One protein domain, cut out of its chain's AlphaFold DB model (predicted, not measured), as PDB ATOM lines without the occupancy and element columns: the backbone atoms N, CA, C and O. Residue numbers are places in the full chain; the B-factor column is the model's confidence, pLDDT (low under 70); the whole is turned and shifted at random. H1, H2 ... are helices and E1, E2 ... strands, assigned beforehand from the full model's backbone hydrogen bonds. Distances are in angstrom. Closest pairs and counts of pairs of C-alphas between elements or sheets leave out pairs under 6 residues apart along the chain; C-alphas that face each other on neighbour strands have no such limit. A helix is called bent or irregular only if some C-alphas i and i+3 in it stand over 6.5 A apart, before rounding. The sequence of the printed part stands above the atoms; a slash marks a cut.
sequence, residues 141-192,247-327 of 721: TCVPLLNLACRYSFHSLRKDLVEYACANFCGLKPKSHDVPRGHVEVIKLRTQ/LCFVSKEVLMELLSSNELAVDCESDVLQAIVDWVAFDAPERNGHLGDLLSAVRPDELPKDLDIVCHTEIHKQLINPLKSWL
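Overview. This is residues 141 to 192 and 247 to 327 of the 721 residues of a protein of Chlamydomonas eustigma (UniProt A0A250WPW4). A two-stranded ribbon, E1 and E2, makes one end of the domain together with H7 and packs through E2 on H5, the helix in the middle, along which H6 folds back. The helical hairpin of H1 and H2 makes the other end, with H4 between H2 and the pair H5 and H6. The printed part has 133 residues, mostly helix, with seven named helices and two named strands in the order H1, H2, H3, E1, H4, H5, H6, E2, H7; E1 and E2 are antiparallel. It is compact, with a radius of gyration of the C-alphas of 14.9 A and spans of 42 by 33 by 27 A.

Arrangement. Strands E1, residues 185 to 190, and E2, residues 306 to 311, are antiparallel neighbours at 151 degrees; N 187 and O 309 are 2.9 A apart and N 307 and O 189 are 2.8 A apart, within hydrogen-bond range. The closest C-alphas of E2 and H5, residues 269 to 282, are those of Ile 309 and Gln 274, 6.4 A apart. H5, H6, residues 284 to 295, and H7, residues 314 to 327, form a bundle, three helices gathered side by side. H5 and H6 touch as a helical hairpin at a shallow tilt of 21 degrees, closest at C-alphas Val 280 and Arg 287, 5.0 A. Residues 277 to 281 of H5 touch residues 315 to 319 of H7 at a steep tilt of 44 degrees, opposite ways, closest at C-alphas Ala 281 and His 316, 5.7 A. H4, residues 252 to 259, is close to H6 but not clearly touching, with C-alphas Met 256 and Leu 294 6.6 A apart. H2, residues 155 to 167, only just touches H4, with 3 pairs of C-alphas within 8 A, the closest Cys 166 and Leu 258 at 6.2 A. H1, residues 142 to 151, and H2 form a helical hairpin at a shallow tilt of 26 degrees, closest at C-alphas Ala 149 and Arg 158, 5.4 A. H3, residues 169 to 172, is close to H5 but not clearly touching, C-alphas Cys 170 and Asp 271 being 7.5 A apart. Every O i to N i+4 pair is within hydrogen-bond range in H1, H2, H4 and H5, against 7 of 10 in H7 and 3 of 8 in H6, where 5 of 9 O i to N i+3 pairs are; H3 is too short for an O i to N i+4 pair.

Along the chain. H1 begins at C-alpha 142, (-6.930, 9.338, 17.211). H2 is 18.4 A long, E1 16.3 A, E2 15.6 A, H5 20.2 A and H7 20.5 A, ending at C-alpha 327, (-24.566, -15.907, 9.928). H6 is irregular, with C-alphas 289 and 292 7.1 A apart, and H7 only just so, with C-alphas 318 and 321 6.51 A apart.

Size, cuts and confidence. The C-alphas farthest apart, those of Tyr 152 and Gln 192, are 45.3 A apart. Residues 193 to 246 are not printed, and C-alphas 192 and 247 are 29.2 A apart across the cut. The link H3 to E1, residues 173 to 184, is long. Mean pLDDT of the printed part is 76.9; it is under 70 at residues 171, 173 to 185, 190 to 192 and 285.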
ATOM      1  N   THR A 141      -5.199  10.936  13.674       74.81
ATOM      2  CA  THR A 141      -4.352  10.998  14.876       74.81
ATOM      3  C   THR A 141      -4.934  10.240  16.065       74.81
ATOM      4  O   THR A 141      -4.181   9.863  16.960       74.81
ATOM      5  N   CYS A 142      -6.244   9.970  16.084       82.00
ATOM      6  CA  CYS A 142      -6.930   9.338  17.211       82.00
ATOM      7  C   CYS A 142      -6.329   7.974  17.585       82.00
ATOM      8  O   CYS A 142      -5.989   7.766  18.748       82.00
ATOM      9  N   VAL A 143      -6.119   7.070  16.620       79.06
ATOM     10  CA  VAL A 143      -5.570   5.731  16.910       79.06
ATOM     11  C   VAL A 143      -4.117   5.781  17.407       79.06
ATOM     12  O   VAL A 143      -3.832   5.173  18.443       79.06
ATOM     13  N   PRO A 144      -3.182   6.506  16.758       72.56
ATOM     14  CA  PRO A 144      -1.836   6.658  17.307       72.56
ATOM     15  C   PRO A 144      -1.823   7.271  18.718       72.56
ATOM     16  O   PRO A 144      -1.073   6.802  19.572       72.56
ATOM     17  N   LEU A 145      -2.682   8.261  18.995       80.38
ATOM     18  CA  LEU A 145      -2.827   8.852  20.332       80.38
ATOM     19  C   LEU A 145      -3.390   7.861  21.353       80.38
ATOM     20  O   LEU A 145      -2.924   7.825  22.489       80.38
ATOM     21  N   LEU A 146      -4.357   7.034  20.957       77.38
ATOM     22  CA  LEU A 146      -4.943   6.004  21.812       77.38
ATOM     23  C   LEU A 146      -3.895   4.953  22.199       77.38
ATOM     24  O   LEU A 146      -3.781   4.591  23.369       77.38
ATOM     25  N   ASN A 147      -3.057   4.549  21.242       77.06
ATOM     26  CA  ASN A 147      -1.930   3.653  21.489       77.06
ATOM     27  C   ASN A 147      -0.901   4.261  22.464       77.06
ATOM     28  O   ASN A 147      -0.405   3.551  23.344       77.06
ATOM     29  N   LEU A 148      -0.608   5.562  22.357       76.06
ATOM     30  CA  LEU A 148       0.254   6.270  23.314       76.06
ATOM     31  C   LEU A 148      -0.393   6.352  24.705       76.06
ATOM     32  O   LEU A 148       0.246   6.009  25.698       76.06
ATOM     33  N   ALA A 149      -1.671   6.725  24.792       80.75
ATOM     34  CA  ALA A 149      -2.398   6.808  26.059       80.75
ATOM     35  C   ALA A 149      -2.448   5.454  26.787       80.75
ATOM     36  O   ALA A 149      -2.270   5.402  28.006       80.75
ATOM     37  N   CYS A 150      -2.624   4.351  26.053       76.06
ATOM     38  CA  CYS A 150      -2.539   2.996  26.597       76.06
ATOM     39  C   CYS A 150      -1.129   2.657  27.102       76.06
ATOM     40  O   CYS A 150      -0.994   2.125  28.202       76.06
ATOM     41  N   ARG A 151      -0.078   2.995  26.341       75.00
ATOM     42  CA  ARG A 151       1.321   2.706  26.707       75.00
ATOM     43  C   ARG A 151       1.726   3.346  28.035       75.00
ATOM     44  O   ARG A 151       2.323   2.673  28.870       75.00
ATOM     45  N   TYR A 152       1.374   4.612  28.240       76.88
ATOM     46  CA  TYR A 152       1.715   5.355  29.460       76.88
ATOM     47  C   TYR A 152       0.618   5.302  30.534       76.88
ATOM     48  O   TYR A 152       0.732   5.956  31.567       76.88
ATOM     49  N   SER A 153      -0.438   4.502  30.330       79.62
ATOM     50  CA  SER A 153      -1.552   4.346  31.278       79.62
ATOM     51  C   SER A 153      -2.259   5.668  31.633       79.62
ATOM     52  O   SER A 153      -2.671   5.893  32.775       79.62
ATOM     53  N   PHE A 154      -2.443   6.558  30.654       81.12
ATOM     54  CA  PHE A 154      -3.194   7.805  30.825       81.12
ATOM     55  C   PHE A 154      -4.702   7.541  30.771       81.12
ATOM     56  O   PHE A 154      -5.348   7.695  29.737       81.12
ATOM     57  N   HIS A 155      -5.275   7.132  31.903       81.25
ATOM     58  CA  HIS A 155      -6.664   6.666  32.002       81.25
ATOM     59  C   HIS A 155      -7.703   7.720  31.582       81.25
ATOM     60  O   HIS A 155      -8.662   7.382  30.891       81.25
ATOM     61  N   SER A 156      -7.515   8.988  31.967       82.31
ATOM     62  CA  SER A 156      -8.435  10.077  31.604       82.31
ATOM     63  C   SER A 156      -8.381  10.382  30.109       82.31
ATOM     64  O   SER A 156      -9.409  10.369  29.446       82.31
ATOM     65  N   LEU A 157      -7.178  10.551  29.557       85.38
ATOM     66  CA  LEU A 157      -6.982  10.795  28.129       85.38
ATOM     67  C   LEU A 157      -7.473   9.624  27.268       85.38
ATOM     68  O   LEU A 157      -8.085   9.838  26.229       85.38
ATOM     69  N   ARG A 158      -7.232   8.380  27.700       85.94
ATOM     70  CA  ARG A 158      -7.748   7.184  27.024       85.94
ATOM     71  C   ARG A 158      -9.271   7.208  26.961       85.94
ATOM     72  O   ARG A 158      -9.814   6.893  25.912       85.94
ATOM     73  N   LYS A 159      -9.948   7.577  28.053       84.94
ATOM     74  CA  LYS A 159     -11.408   7.705  28.068       84.94
ATOM     75  C   LYS A 159     -11.875   8.738  27.036       84.94
ATOM     76  O   LYS A 159     -12.689   8.389  26.189       84.94
ATOM     77  N   ASP A 160     -11.283   9.934  27.041       83.69
ATOM     78  CA  ASP A 160     -11.598  11.004  26.080       83.69
ATOM     79  C   ASP A 160     -11.388  10.539  24.617       83.69
ATOM     80  O   ASP A 160     -12.195  10.814  23.728       83.69
ATOM     81  N   LEU A 161     -10.306   9.794  24.354       86.38
ATOM     82  CA  LEU A 161      -9.970   9.267  23.026       86.38
ATOM     83  C   LEU A 161     -10.897   8.131  22.578       86.38
ATOM     84  O   LEU A 161     -11.244   8.074  21.402       86.38
ATOM     85  N   VAL A 162     -11.298   7.240  23.490       85.88
ATOM     86  CA  VAL A 162     -12.264   6.165  23.213       85.88
ATOM     87  C   VAL A 162     -13.639   6.754  22.908       85.88
ATOM     88  O   VAL A 162     -14.266   6.328  21.940       85.88
ATOM     89  N   GLU A 163     -14.082   7.764  23.661       86.56
ATOM     90  CA  GLU A 163     -15.330   8.490  23.383       86.56
ATOM     91  C   GLU A 163     -15.288   9.143  21.993       86.56
ATOM     92  O   GLU A 163     -16.207   8.964  21.190       86.56
ATOM     93  N   TYR A 164     -14.182   9.815  21.650       86.44
ATOM     94  CA  TYR A 164     -14.000  10.379  20.310       86.44
ATOM     95  C   TYR A 164     -14.001   9.304  19.212       86.44
ATOM     96  O   TYR A 164     -14.620   9.501  18.162       86.44
ATOM     97  N   ALA A 165     -13.315   8.179  19.439       85.12
ATOM     98  CA  ALA A 165     -13.239   7.070  18.494       85.12
ATOM     99  C   ALA A 165     -14.608   6.417  18.265       85.12
ATOM    100  O   ALA A 165     -14.943   6.124  17.122       85.12
ATOM    101  N   CYS A 166     -15.414   6.251  19.320       85.19
ATOM    102  CA  CYS A 166     -16.789   5.761  19.214       85.19
ATOM    103  C   CYS A 166     -17.655   6.729  18.402       85.19
ATOM    104  O   CYS A 166     -18.339   6.302  17.478       85.19
ATOM    105  N   ALA A 167     -17.565   8.035  18.677       84.94
ATOM    106  CA  ALA A 167     -18.344   9.061  17.985       84.94
ATOM    107  C   ALA A 167     -17.957   9.250  16.503       84.94
ATOM    108  O   ALA A 167     -18.768   9.722  15.709       84.94
ATOM    109  N   ASN A 168     -16.724   8.902  16.118       83.00
ATOM    110  CA  ASN A 168     -16.196   9.083  14.759       83.00
ATOM    111  C   ASN A 168     -15.825   7.756  14.081       83.00
ATOM    112  O   ASN A 168     -15.056   7.761  13.118       83.00
ATOM    113  N   PHE A 169     -16.368   6.631  14.553       82.56
ATOM    114  CA  PHE A 169     -15.951   5.288  14.146       82.56
ATOM    115  C   PHE A 169     -15.999   5.080  12.625       82.56
ATOM    116  O   PHE A 169     -15.027   4.611  12.031       82.56
ATOM    117  N   CYS A 170     -17.070   5.533  11.957       72.12
ATOM    118  CA  CYS A 170     -17.192   5.478  10.495       72.12
ATOM    119  C   CYS A 170     -16.059   6.200   9.746       72.12
ATOM    120  O   CYS A 170     -15.691   5.785   8.650       72.12
ATOM    121  N   GLY A 171     -15.497   7.261  10.328       68.38
ATOM    122  CA  GLY A 171     -14.394   8.031   9.755       68.38
ATOM    123  C   GLY A 171     -13.003   7.440  10.003       68.38
ATOM    124  O   GLY A 171     -12.048   7.964   9.435       68.38
ATOM    125  N   LEU A 172     -12.888   6.393  10.830       72.25
ATOM    126  CA  LEU A 172     -11.638   5.686  11.150       72.25
ATOM    127  C   LEU A 172     -11.444   4.394  10.328       72.25
ATOM    128  O   LEU A 172     -10.424   3.710  10.469       72.25
ATOM    129  N   LYS A 173     -12.430   4.052   9.488       64.06
ATOM    130  CA  LYS A 173     -12.406   2.915   8.560       64.06
ATOM    131  C   LYS A 173     -11.384   3.124   7.426       64.06
ATOM    132  O   LYS A 173     -11.085   4.274   7.095       64.06
ATOM    133  N   PRO A 174     -10.894   2.044   6.785       56.47
ATOM    134  CA  PRO A 174     -10.136   2.151   5.537       56.47
ATOM    135  C   PRO A 174     -10.964   2.890   4.477       56.47
ATOM    136  O   PRO A 174     -12.129   2.538   4.271       56.47
ATOM    137  N   LYS A 175     -10.410   3.888   3.772       48.41
ATOM    138  CA  LYS A 175     -11.112   4.453   2.611       48.41
ATOM    139  C   LYS A 175     -10.815   3.620   1.364       48.41
ATOM    140  O   LYS A 175      -9.752   3.033   1.208       48.41
ATOM    141  N   SER A 176     -11.744   3.617   0.411       44.00
ATOM    142  CA  SER A 176     -11.643   2.842  -0.839       44.00
ATOM    143  C   SER A 176     -10.464   3.215  -1.756       44.00
ATOM    144  O   SER A 176     -10.152   2.457  -2.670       44.00
ATOM    145  N   HIS A 177      -9.817   4.361  -1.531       39.84
ATOM    146  CA  HIS A 177      -8.638   4.841  -2.266       39.84
ATOM    147  C   HIS A 177      -7.301   4.491  -1.599       39.84
ATOM    148  O   HIS A 177      -6.266   4.610  -2.244       39.84
ATOM    149  N   ASP A 178      -7.327   4.007  -0.359       36.91
ATOM    150  CA  ASP A 178      -6.142   3.699   0.457       36.91
ATOM    151  C   ASP A 178      -5.546   2.312   0.131       36.91
ATOM    152  O   ASP A 178      -4.490   1.898   0.613       36.91
ATOM    153  N   VAL A 179      -6.230   1.566  -0.736       44.69
ATOM    154  CA  VAL A 179      -5.978   0.157  -1.027       44.69
ATOM    155  C   VAL A 179      -5.305   0.039  -2.397       44.69
ATOM    156  O   VAL A 179      -5.749   0.690  -3.347       44.69
ATOM    157  N   PRO A 180      -4.220  -0.753  -2.545       38.72
ATOM    158  CA  PRO A 180      -3.464  -0.770  -3.790       38.72
ATOM    159  C   PRO A 180      -4.389  -1.326  -4.856       38.72
ATOM    160  O   PRO A 180      -5.184  -2.210  -4.543       38.72
ATOM    161  N   ARG A 181      -4.323  -0.796  -6.084       40.62
ATOM    162  CA  ARG A 181      -5.202  -1.166  -7.207       40.62
ATOM    163  C   ARG A 181      -5.149  -2.677  -7.495       40.62
ATOM    164  O   ARG A 181      -4.477  -3.130  -8.414       40.62
ATOM    165  N   GLY A 182      -5.888  -3.444  -6.713       45.88
ATOM    166  CA  GLY A 182      -6.336  -4.802  -6.947       45.88
ATOM    167  C   GLY A 182      -7.847  -4.761  -7.137       45.88
ATOM    168  O   GLY A 182      -8.503  -3.788  -6.767       45.88
ATOM    169  N   HIS A 183      -8.407  -5.781  -7.782       50.12
ATOM    170  CA  HIS A 183      -9.854  -5.878  -7.974       50.12
ATOM    171  C   HIS A 183     -10.568  -5.828  -6.614       50.12
ATOM    172  O   HIS A 183     -10.509  -6.793  -5.857       50.12
ATOM    173  N   VAL A 184     -11.236  -4.710  -6.317       57.34
ATOM    174  CA  VAL A 184     -12.191  -4.625  -5.209       57.34
ATOM    175  C   VAL A 184     -13.403  -5.444  -5.619       57.34
ATOM    176  O   VAL A 184     -14.112  -5.091  -6.563       57.34
ATOM    177  N   GLU A 185     -13.608  -6.564  -4.941       67.00
ATOM    178  CA  GLU A 185     -14.744  -7.443  -5.178       67.00
ATOM    179  C   GLU A 185     -15.724  -7.298  -4.019       67.00
ATOM    180  O   GLU A 185     -15.343  -7.405  -2.854       67.00
ATOM    181  N   VAL A 186     -16.992  -7.036  -4.333       74.12
ATOM    182  CA  VAL A 186     -18.061  -6.962  -3.336       74.12
ATOM    183  C   VAL A 186     -18.805  -8.288  -3.350       74.12
ATOM    184  O   VAL A 186     -19.405  -8.660  -4.362       74.12
ATOM    185  N   ILE A 187     -18.763  -9.007  -2.232       76.00
ATOM    186  CA  ILE A 187     -19.429 -10.299  -2.088       76.00
ATOM    187  C   ILE A 187     -20.730 -10.096  -1.323       76.00
ATOM    188  O   ILE A 187     -20.722  -9.703  -0.157       76.00
ATOM    189  N   LYS A 188     -21.848 -10.418  -1.982       77.00
ATOM    190  CA  LYS A 188     -23.182 -10.359  -1.380       77.00
ATOM    191  C   LYS A 188     -23.454 -11.589  -0.525       77.00
ATOM    192  O   LYS A 188     -23.393 -12.723  -1.010       77.00
ATOM    193  N   LEU A 189     -23.801 -11.364   0.733       77.31
ATOM    194  CA  LEU A 189     -24.243 -12.367   1.692       77.31
ATOM    195  C   LEU A 189     -25.709 -12.110   2.047       77.31
ATOM    196  O   LEU A 189     -26.133 -10.964   2.144       77.31
ATOM    197  N   ARG A 190     -26.491 -13.177   2.236       68.88
ATOM    198  CA  ARG A 190     -27.880 -13.077   2.703       68.88
ATOM    199  C   ARG A 190     -27.973 -13.511   4.155       68.88
ATOM    200  O   ARG A 190     -27.535 -14.617   4.476       68.88
ATOM    201  N   THR A 191     -28.570 -12.680   5.005       63.53
ATOM    202  CA  THR A 191     -28.932 -13.080   6.369       63.53
ATOM    203  C   THR A 191     -30.209 -13.935   6.314       63.53
ATOM    204  O   THR A 191     -31.140 -13.645   5.563       63.53
ATOM    205  N   GLN A 192     -30.267 -15.050   7.053       57.91
ATOM    206  CA  GLN A 192     -31.419 -15.977   7.043       57.91
ATOM    207  C   GLN A 192     -32.609 -15.474   7.888       57.91
ATOM    208  O   GLN A 192     -33.273 -16.255   8.566       57.91
ATOM    209  N   LEU A 247      -7.799   1.960  12.209       73.69
ATOM    210  CA  LEU A 247      -8.326   0.915  13.102       73.69
ATOM    211  C   LEU A 247      -7.530  -0.399  13.052       73.69
ATOM    212  O   LEU A 247      -7.484  -1.117  14.045       73.69
ATOM    213  N   CYS A 248      -6.831  -0.715  11.957       75.50
ATOM    214  CA  CYS A 248      -6.032  -1.945  11.860       75.50
ATOM    215  C   CYS A 248      -4.854  -1.990  12.857       75.50
ATOM    216  O   CYS A 248      -4.314  -3.069  13.135       75.50
ATOM    217  N   PHE A 249      -4.480  -0.835  13.418       70.81
ATOM    218  CA  PHE A 249      -3.358  -0.662  14.338       70.81
ATOM    219  C   PHE A 249      -3.732  -0.652  15.826       70.81
ATOM    220  O   PHE A 249      -2.838  -0.466  16.656       70.81
ATOM    221  N   VAL A 250      -5.007  -0.843  16.189       77.19
ATOM    222  CA  VAL A 250      -5.390  -1.054  17.597       77.19
ATOM    223  C   VAL A 250      -5.243  -2.522  18.002       77.19
ATOM    224  O   VAL A 250      -5.325  -3.425  17.163       77.19
ATOM    225  N   SER A 251      -5.018  -2.771  19.297       79.88
ATOM    226  CA  SER A 251      -5.016  -4.130  19.853       79.88
ATOM    227  C   SER A 251      -6.428  -4.727  19.875       79.88
ATOM    228  O   SER A 251      -7.421  -4.001  19.775       79.88
ATOM    229  N   LYS A 252      -6.529  -6.052  20.049       83.81
ATOM    230  CA  LYS A 252      -7.818  -6.753  20.166       83.81
ATOM    231  C   LYS A 252      -8.658  -6.189  21.313       83.81
ATOM    232  O   LYS A 252      -9.860  -6.029  21.163       83.81
ATOM    233  N   GLU A 253      -8.034  -5.897  22.451       82.56
ATOM    234  CA  GLU A 253      -8.714  -5.436  23.665       82.56
ATOM    235  C   GLU A 253      -9.344  -4.063  23.446       82.56
ATOM    236  O   GLU A 253     -10.508  -3.859  23.781       82.56
ATOM    237  N   VAL A 254      -8.591  -3.147  22.832       81.69
ATOM    238  CA  VAL A 254      -9.071  -1.803  22.495       81.69
ATOM    239  C   VAL A 254     -10.152  -1.877  21.419       81.69
ATOM    240  O   VAL A 254     -11.166  -1.195  21.528       81.69
ATOM    241  N   LEU A 255      -9.982  -2.734  20.406       86.62
ATOM    242  CA  LEU A 255     -11.011  -2.946  19.391       86.62
ATOM    243  C   LEU A 255     -12.301  -3.485  20.018       86.62
ATOM    244  O   LEU A 255     -13.361  -2.925  19.785       86.62
ATOM    245  N   MET A 256     -12.223  -4.515  20.862       84.69
ATOM    246  CA  MET A 256     -13.388  -5.070  21.557       84.69
ATOM    247  C   MET A 256     -14.078  -4.046  22.457       84.69
ATOM    248  O   MET A 256     -15.303  -4.028  22.508       84.69
ATOM    249  N   GLU A 257     -13.325  -3.193  23.153       84.19
ATOM    250  CA  GLU A 257     -13.884  -2.109  23.967       84.19
ATOM    251  C   GLU A 257     -14.650  -1.091  23.113       84.19
ATOM    252  O   GLU A 257     -15.755  -0.703  23.486       84.19
ATOM    253  N   LEU A 258     -14.101  -0.704  21.955       85.69
ATOM    254  CA  LEU A 258     -14.785   0.175  21.004       85.69
ATOM    255  C   LEU A 258     -16.056  -0.483  20.460       85.69
ATOM    256  O   LEU A 258     -17.124   0.121  20.496       85.69
ATOM    257  N   LEU A 259     -15.953  -1.732  20.003       85.75
ATOM    258  CA  LEU A 259     -17.067  -2.467  19.400       85.75
ATOM    259  C   LEU A 259     -18.181  -2.794  20.401       85.75
ATOM    260  O   LEU A 259     -19.347  -2.838  20.032       85.75
ATOM    261  N   SER A 260     -17.836  -2.992  21.673       82.62
ATOM    262  CA  SER A 260     -18.807  -3.263  22.742       82.62
ATOM    263  C   SER A 260     -19.400  -1.984  23.350       82.62
ATOM    264  O   SER A 260     -20.190  -2.064  24.294       82.62
ATOM    265  N   SER A 261     -19.007  -0.802  22.865       83.38
ATOM    266  CA  SER A 261     -19.499   0.476  23.373       83.38
ATOM    267  C   SER A 261     -20.946   0.721  22.948       83.38
ATOM    268  O   SER A 261     -21.287   0.668  21.769       83.38
ATOM    269  N   ASN A 262     -21.802   1.082  23.907       77.81
ATOM    270  CA  ASN A 262     -23.184   1.484  23.620       77.81
ATOM    271  C   ASN A 262     -23.284   2.851  22.919       77.81
ATOM    272  O   ASN A 262     -24.364   3.208  22.454       77.81
ATOM    273  N   GLU A 263     -22.189   3.611  22.863       78.81
ATOM    274  CA  GLU A 263     -22.112   4.919  22.199       78.81
ATOM    275  C   GLU A 263     -21.371   4.851  20.855       78.81
ATOM    276  O   GLU A 263     -20.932   5.870  20.322       78.81
ATOM    277  N   LEU A 264     -21.201   3.645  20.305       84.69
ATOM    278  CA  LEU A 264     -20.591   3.443  18.998       84.69
ATOM    279  C   LEU A 264     -21.465   4.074  17.900       84.69
ATOM    280  O   LEU A 264     -22.568   3.607  17.619       84.69
ATOM    281  N   ALA A 265     -20.968   5.141  17.273       81.50
ATOM    282  CA  ALA A 265     -21.663   5.836  16.197       81.50
ATOM    283  C   ALA A 265     -21.362   5.158  14.854       81.50
ATOM    284  O   ALA A 265     -20.329   5.405  14.222       81.50
ATOM    285  N   VAL A 266     -22.284   4.297  14.427       81.94
ATOM    286  CA  VAL A 266     -22.267   3.604  13.134       81.94
ATOM    287  C   VAL A 266     -23.586   3.804  12.397       81.94
ATOM    288  O   VAL A 266     -24.642   3.880  13.021       81.94
ATOM    289  N   ASP A 267     -23.525   3.899  11.068       75.44
ATOM    290  CA  ASP A 267     -24.721   4.056  10.232       75.44
ATOM    291  C   ASP A 267     -25.484   2.730  10.096       75.44
ATOM    292  O   ASP A 267     -26.711   2.710   9.984       75.44
ATOM    293  N   CYS A 268     -24.754   1.612  10.105       80.38
ATOM    294  CA  CYS A 268     -25.307   0.269  10.007       80.38
ATOM    295  C   CYS A 268     -24.391  -0.770  10.661       80.38
ATOM    296  O   CYS A 268     -23.173  -0.631  10.652       80.38
ATOM    297  N   GLU A 269     -24.950  -1.867  11.163       84.38
ATOM    298  CA  GLU A 269     -24.154  -2.915  11.819       84.38
ATOM    299  C   GLU A 269     -23.211  -3.649  10.840       84.38
ATOM    300  O   GLU A 269     -22.184  -4.213  11.225       84.38
ATOM    301  N   SER A 270     -23.490  -3.577   9.533       82.44
ATOM    302  CA  SER A 270     -22.582  -4.081   8.497       82.44
ATOM    303  C   SER A 270     -21.239  -3.353   8.478       82.44
ATOM    304  O   SER A 270     -20.236  -3.937   8.078       82.44
ATOM    305  N   ASP A 271     -21.194  -2.112   8.959       80.94
ATOM    306  CA  ASP A 271     -19.959  -1.350   9.105       80.94
ATOM    307  C   ASP A 271     -19.048  -1.889  10.204       80.94
ATOM    308  O   ASP A 271     -17.824  -1.896  10.054       80.94
ATOM    309  N   VAL A 272     -19.649  -2.331  11.308       86.19
ATOM    310  CA  VAL A 272     -18.950  -2.983  12.418       86.19
ATOM    311  C   VAL A 272     -18.360  -4.300  11.929       86.19
ATOM    312  O   VAL A 272     -17.179  -4.586  12.139       86.19
ATOM    313  N   LEU A 273     -19.167  -5.067  11.195       85.44
ATOM    314  CA  LEU A 273     -18.748  -6.326  10.600       85.44
ATOM    315  C   LEU A 273     -17.603  -6.139   9.595       85.44
ATOM    316  O   LEU A 273     -16.615  -6.867   9.666       85.44
ATOM    317  N   GLN A 274     -17.693  -5.150   8.701       83.94
ATOM    318  CA  GLN A 274     -16.625  -4.848   7.746       83.94
ATOM    319  C   GLN A 274     -15.327  -4.451   8.465       83.94
ATOM    320  O   GLN A 274     -14.266  -4.968   8.127       83.94
ATOM    321  N   ALA A 275     -15.401  -3.630   9.520       82.06
ATOM    322  CA  ALA A 275     -14.226  -3.243  10.304       82.06
ATOM    323  C   ALA A 275     -13.532  -4.446  10.974       82.06
ATOM    324  O   ALA A 275     -12.302  -4.500  11.022       82.06
ATOM    325  N   ILE A 276     -14.298  -5.432  11.455       86.81
ATOM    326  CA  ILE A 276     -13.752  -6.689  11.993       86.81
ATOM    327  C   ILE A 276     -13.039  -7.480  10.895       86.81
ATOM    328  O   ILE A 276     -11.927  -7.965  11.109       86.81
ATOM    329  N   VAL A 277     -13.667  -7.610   9.724       84.12
ATOM    330  CA  VAL A 277     -13.101  -8.339   8.580       84.12
ATOM    331  C   VAL A 277     -11.794  -7.699   8.129       84.12
ATOM    332  O   VAL A 277     -10.805  -8.414   7.978       84.12
ATOM    333  N   ASP A 278     -11.760  -6.376   7.999       79.88
ATOM    334  CA  ASP A 278     -10.565  -5.633   7.599       79.88
ATOM    335  C   ASP A 278      -9.451  -5.764   8.652       79.88
ATOM    336  O   ASP A 278      -8.294  -6.023   8.312       79.88
ATOM    337  N   TRP A 279      -9.787  -5.672   9.948       85.06
ATOM    338  CA  TRP A 279      -8.815  -5.832  11.036       85.06
ATOM    339  C   TRP A 279      -8.222  -7.242  11.086       85.06
ATOM    340  O   TRP A 279      -7.017  -7.389  11.308       85.06
ATOM    341  N   VAL A 280      -9.037  -8.279  10.870       83.88
ATOM    342  CA  VAL A 280      -8.571  -9.671  10.813       83.88
ATOM    343  C   VAL A 280      -7.743  -9.905   9.553       83.88
ATOM    344  O   VAL A 280      -6.659 -10.477   9.641       83.88
ATOM    345  N   ALA A 281      -8.199  -9.423   8.396       80.31
ATOM    346  CA  ALA A 281      -7.495  -9.584   7.129       80.31
ATOM    347  C   ALA A 281      -6.134  -8.873   7.105       80.31
ATOM    348  O   ALA A 281      -5.233  -9.329   6.400       80.31
ATOM    349  N   PHE A 282      -5.967  -7.801   7.888       77.12
ATOM    350  CA  PHE A 282      -4.709  -7.063   8.013       77.12
ATOM    351  C   PHE A 282      -3.541  -7.918   8.534       77.12
ATOM    352  O   PHE A 282      -2.406  -7.724   8.109       77.12
ATOM    353  N   ASP A 283      -3.809  -8.878   9.423       74.50
ATOM    354  CA  ASP A 283      -2.805  -9.809   9.958       74.50
ATOM    355  C   ASP A 283      -3.449 -11.179  10.218       74.50
ATOM    356  O   ASP A 283      -3.527 -11.677  11.342       74.50
ATOM    357  N   ALA A 284      -3.986 -11.769   9.149       75.00
ATOM    358  CA  ALA A 284      -4.759 -13.008   9.207       75.00
ATOM    359  C   ALA A 284      -4.058 -14.193   9.900       75.00
ATOM    360  O   ALA A 284      -4.757 -14.925  10.607       75.00
ATOM    361  N   PRO A 285      -2.730 -14.410   9.770       69.31
ATOM    362  CA  PRO A 285      -2.049 -15.496  10.478       69.31
ATOM    363  C   PRO A 285      -2.236 -15.440  12.000       69.31
ATOM    364  O   PRO A 285      -2.502 -16.471  12.612       69.31
ATOM    365  N   GLU A 286      -2.167 -14.248  12.597       73.19
ATOM    366  CA  GLU A 286      -2.296 -14.052  14.047       73.19
ATOM    367  C   GLU A 286      -3.746 -13.737  14.465       73.19
ATOM    368  O   GLU A 286      -4.170 -14.078  15.568       73.19
ATOM    369  N   ARG A 287      -4.534 -13.092  13.594       82.56
ATOM    370  CA  ARG A 287      -5.850 -12.526  13.944       82.56
ATOM    371  C   ARG A 287      -7.045 -13.396  13.563       82.56
ATOM    372  O   ARG A 287      -8.115 -13.205  14.141       82.56
ATOM    373  N   ASN A 288      -6.894 -14.384  12.673       82.19
ATOM    374  CA  ASN A 288      -7.997 -15.284  12.291       82.19
ATOM    375  C   ASN A 288      -8.621 -16.000  13.499       82.19
ATOM    376  O   ASN A 288      -9.832 -16.213  13.532       82.19
ATOM    377  N   GLY A 289      -7.811 -16.330  14.513       81.56
ATOM    378  CA  GLY A 289      -8.279 -16.955  15.753       81.56
ATOM    379  C   GLY A 289      -9.176 -16.057  16.615       81.56
ATOM    380  O   GLY A 289      -9.878 -16.558  17.484       81.56
ATOM    381  N   HIS A 290      -9.189 -14.744  16.371       84.62
ATOM    382  CA  HIS A 290      -9.999 -13.775  17.112       84.62
ATOM    383  C   HIS A 290     -11.309 -13.409  16.412       84.62
ATOM    384  O   HIS A 290     -12.127 -12.718  17.012       84.62
ATOM    385  N   LEU A 291     -11.532 -13.885  15.180       85.19
ATOM    386  CA  LEU A 291     -12.735 -13.573  14.411       85.19
ATOM    387  C   LEU A 291     -14.012 -13.941  15.181       85.19
ATOM    388  O   LEU A 291     -14.925 -13.134  15.252       85.19
ATOM    389  N   GLY A 292     -14.066 -15.123  15.805       82.56
ATOM    390  CA  GLY A 292     -15.241 -15.553  16.575       82.56
ATOM    391  C   GLY A 292     -15.548 -14.653  17.777       82.56
ATOM    392  O   GLY A 292     -16.703 -14.293  17.991       82.56
ATOM    393  N   ASP A 293     -14.515 -14.243  18.516       83.19
ATOM    394  CA  ASP A 293     -14.660 -13.339  19.662       83.19
ATOM    395  C   ASP A 293     -15.124 -11.949  19.211       83.19
ATOM    396  O   ASP A 293     -16.022 -11.372  19.814       83.19
ATOM    397  N   LEU A 294     -14.550 -11.423  18.126       86.62
ATOM    398  CA  LEU A 294     -14.918 -10.119  17.569       86.62
ATOM    399  C   LEU A 294     -16.353 -10.118  17.027       86.62
ATOM    400  O   LEU A 294     -17.092  -9.162  17.242       86.62
ATOM    401  N   LEU A 295     -16.782 -11.214  16.398       86.06
ATOM    402  CA  LEU A 295     -18.154 -11.383  15.919       86.06
ATOM    403  C   LEU A 295     -19.189 -11.423  17.054       86.06
ATOM    404  O   LEU A 295     -20.360 -11.174  16.796       86.06
ATOM    405  N   SER A 296     -18.787 -11.689  18.304       84.88
ATOM    406  CA  SER A 296     -19.705 -11.599  19.452       84.88
ATOM    407  C   SER A 296     -20.140 -10.165  19.771       84.88
ATOM    408  O   SER A 296     -21.175  -9.975  20.406       84.88
ATOM    409  N   ALA A 297     -19.374  -9.169  19.315       84.06
ATOM    410  CA  ALA A 297     -19.733  -7.762  19.437       84.06
ATOM    411  C   ALA A 297     -20.701  -7.297  18.332       84.06
ATOM    412  O   ALA A 297     -21.301  -6.238  18.479       84.06
ATOM    413  N   VAL A 298     -20.876  -8.082  17.259       85.62
ATOM    414  CA  VAL A 298     -21.788  -7.761  16.151       85.62
ATOM    415  C   VAL A 298     -23.202  -8.204  16.503       85.62
ATOM    416  O   VAL A 298     -23.410  -9.358  16.876       85.62
ATOM    417  N   ARG A 299     -24.185  -7.323  16.325       83.12
ATOM    418  CA  ARG A 299     -25.612  -7.592  16.536       83.12
ATOM    419  C   ARG A 299     -26.249  -8.177  15.271       83.12
ATOM    420  O   ARG A 299     -26.578  -7.433  14.349       83.12
ATOM    421  N   PRO A 300     -26.511  -9.495  15.196       76.81
ATOM    422  CA  PRO A 300     -27.018 -10.108  13.965       76.81
ATOM    423  C   PRO A 300     -28.414  -9.593  13.570       76.81
ATOM    424  O   PRO A 300     -28.770  -9.607  12.393       76.81
ATOM    425  N   ASP A 301     -29.187  -9.112  14.547       74.81
ATOM    426  CA  ASP A 301     -30.538  -8.569  14.367       74.81
ATOM    427  C   ASP A 301     -30.573  -7.184  13.707       74.81
ATOM    428  O   ASP A 301     -31.595  -6.798  13.144       74.81
ATOM    429  N   GLU A 302     -29.458  -6.450  13.743       79.44
ATOM    430  CA  GLU A 302     -29.332  -5.103  13.170       79.44
ATOM    431  C   GLU A 302     -28.618  -5.114  11.799       79.44
ATOM    432  O   GLU A 302     -28.433  -4.065  11.176       79.44
ATOM    433  N   LEU A 303     -28.245  -6.297  11.288       81.31
ATOM    434  CA  LEU A 303     -27.626  -6.449   9.969       81.31
ATOM    435  C   LEU A 303     -28.660  -6.338   8.827       81.31
ATOM    436  O   LEU A 303     -29.762  -6.883   8.922       81.31
ATOM    437  N   PRO A 304     -28.312  -5.691   7.697       79.69
ATOM    438  CA  PRO A 304     -29.173  -5.652   6.518       79.69
ATOM    439  C   PRO A 304     -29.338  -7.042   5.879       79.69
ATOM    440  O   PRO A 304     -28.425  -7.868   5.902       79.69
ATOM    441  N   LYS A 305     -30.501  -7.282   5.249       73.06
ATOM    442  CA  LYS A 305     -30.847  -8.573   4.609       73.06
ATOM    443  C   LYS A 305     -29.862  -8.982   3.513       73.06
ATOM    444  O   LYS A 305     -29.498 -10.153   3.412       73.06
ATOM    445  N   ASP A 306     -29.463  -8.007   2.703       75.38
ATOM    446  CA  ASP A 306     -28.401  -8.137   1.713       75.38
ATOM    447  C   ASP A 306     -27.172  -7.403   2.256       75.38
ATOM    448  O   ASP A 306     -27.134  -6.173   2.316       75.38
ATOM    449  N   LEU A 307     -26.193  -8.183   2.700       79.88
ATOM    450  CA  LEU A 307     -24.947  -7.710   3.279       79.88
ATOM    451  C   LEU A 307     -23.862  -7.712   2.204       79.88
ATOM    452  O   LEU A 307     -23.498  -8.765   1.679       79.88
ATOM    453  N   ASP A 308     -23.316  -6.541   1.912       79.31
ATOM    454  CA  ASP A 308     -22.214  -6.375   0.973       79.31
ATOM    455  C   ASP A 308     -20.891  -6.340   1.758       79.31
ATOM    456  O   ASP A 308     -20.615  -5.371   2.460       79.31
ATOM    457  N   ILE A 309     -20.076  -7.398   1.653       79.31
ATOM    458  CA  ILE A 309     -18.721  -7.425   2.230       79.31
ATOM    459  C   ILE A 309     -17.712  -7.050   1.153       79.31
ATOM    460  O   ILE A 309     -17.591  -7.720   0.122       79.31
ATOM    461  N   VAL A 310     -16.968  -5.981   1.409       78.19
ATOM    462  CA  VAL A 310     -15.922  -5.490   0.519       78.19
ATOM    463  C   VAL A 310     -14.656  -6.309   0.755       78.19
ATOM    464  O   VAL A 310     -14.133  -6.375   1.864       78.19
ATOM    465  N   CYS A 311     -14.169  -6.970  -0.293       76.75
ATOM    466  CA  CYS A 311     -12.956  -7.775  -0.248       76.75
ATOM    467  C   CYS A 311     -11.840  -7.079  -1.021       76.75
ATOM    468  O   CYS A 311     -11.877  -6.977  -2.248       76.75
ATOM    469  N   HIS A 312     -10.822  -6.641  -0.290       70.19
ATOM    470  CA  HIS A 312      -9.658  -5.960  -0.853       70.19
ATOM    471  C   HIS A 312      -8.524  -6.911  -1.248       70.19
ATOM    472  O   HIS A 312      -7.691  -6.584  -2.089       70.19
ATOM    473  N   THR A 313      -8.479  -8.096  -0.640       72.56
ATOM    474  CA  THR A 313      -7.432  -9.098  -0.868       72.56
ATOM    475  C   THR A 313      -8.027 -10.503  -0.874       72.56
ATOM    476  O   THR A 313      -9.139 -10.727  -0.392       72.56
ATOM    477  N   GLU A 314      -7.261 -11.480  -1.360       74.69
ATOM    478  CA  GLU A 314      -7.667 -12.892  -1.330       74.69
ATOM    479  C   GLU A 314      -7.892 -13.406   0.106       74.69
ATOM    480  O   GLU A 314      -8.689 -14.311   0.335       74.69
ATOM    481  N   ILE A 315      -7.256 -12.774   1.097       76.12
ATOM    482  CA  ILE A 315      -7.464 -13.066   2.519       76.12
ATOM    483  C   ILE A 315      -8.893 -12.704   2.944       76.12
ATOM    484  O   ILE A 315      -9.536 -13.503   3.619       76.12
ATOM    485  N   HIS A 316      -9.437 -11.568   2.488       79.00
ATOM    486  CA  HIS A 316     -10.828 -11.198   2.785       79.00
ATOM    487  C   HIS A 316     -11.793 -12.274   2.267       79.00
ATOM    488  O   HIS A 316     -12.717 -12.681   2.968       79.00
ATOM    489  N   LYS A 317     -11.526 -12.826   1.074       78.69
ATOM    490  CA  LYS A 317     -12.335 -13.906   0.490       78.69
ATOM    491  C   LYS A 317     -12.273 -15.200   1.297       78.69
ATOM    492  O   LYS A 317     -13.281 -15.896   1.411       78.69
ATOM    493  N   GLN A 318     -11.127 -15.514   1.900       82.31
ATOM    494  CA  GLN A 318     -10.992 -16.675   2.784       82.31
ATOM    495  C   GLN A 318     -11.853 -16.545   4.053       82.31
ATOM    496  O   GLN A 318     -12.334 -17.560   4.561       82.31
ATOM    497  N   LEU A 319     -12.118 -15.318   4.520       83.25
ATOM    498  CA  LEU A 319     -12.973 -15.040   5.683       83.25
ATOM    499  C   LEU A 319     -14.475 -15.189   5.386       83.25
ATOM    500  O   LEU A 319     -15.266 -15.396   6.305       83.25
ATOM    501  N   ILE A 320     -14.882 -15.184   4.114       84.06
ATOM    502  CA  ILE A 320     -16.295 -15.273   3.712       84.06
ATOM    503  C   ILE A 320     -16.955 -16.584   4.148       84.06
ATOM    504  O   ILE A 320     -18.108 -16.581   4.575       84.06
ATOM    505  N   ASN A 321     -16.263 -17.719   4.042       81.62
ATOM    506  CA  ASN A 321     -16.842 -19.009   4.428       81.62
ATOM    507  C   ASN A 321     -17.093 -19.107   5.948       81.62
ATOM    508  O   ASN A 321     -18.203 -19.488   6.330       81.62
ATOM    509  N   PRO A 322     -16.139 -18.717   6.821       83.50
ATOM    510  CA  PRO A 322     -16.397 -18.524   8.248       83.50
ATOM    511  C   PRO A 322     -17.579 -17.593   8.540       83.50
ATOM    512  O   PRO A 322     -18.449 -17.953   9.331       83.50
ATOM    513  N   LEU A 323     -17.663 -16.442   7.864       82.88
ATOM    514  CA  LEU A 323     -18.756 -15.479   8.046       82.88
ATOM    515  C   LEU A 323     -20.119 -16.066   7.662       82.88
ATOM    516  O   LEU A 323     -21.082 -15.928   8.411       82.88
ATOM    517  N   LYS A 324     -20.201 -16.789   6.538       80.12
ATOM    518  CA  LYS A 324     -21.415 -17.520   6.131       80.12
ATOM    519  C   LYS A 324     -21.836 -18.545   7.179       80.12
ATOM    520  O   LYS A 324     -23.024 -18.666   7.472       80.12
ATOM    521  N   SER A 325     -20.872 -19.276   7.742       81.25
ATOM    522  CA  SER A 325     -21.142 -20.238   8.811       81.25
ATOM    523  C   SER A 325     -21.680 -19.542  10.058       81.25
ATOM    524  O   SER A 325     -22.647 -20.023  10.634       81.25
ATOM    525  N   TRP A 326     -21.094 -18.413  10.463       83.00
ATOM    526  CA  TRP A 326     -21.546 -17.642  11.623       83.00
ATOM    527  C   TRP A 326     -22.958 -17.070  11.429       83.00
ATOM    528  O   TRP A 326     -23.816 -17.327  12.267       83.00
ATOM    529  N   LEU A 327     -23.235 -16.430  10.284       78.50
ATOM    530  CA  LEU A 327     -24.566 -15.907   9.928       78.50
ATOM    531  C   LEU A 327     -25.655 -16.991   9.903       78.50
ATOM    532  O   LEU A 327     -26.832 -16.702  10.106       78.50
TER     533      LEU A 327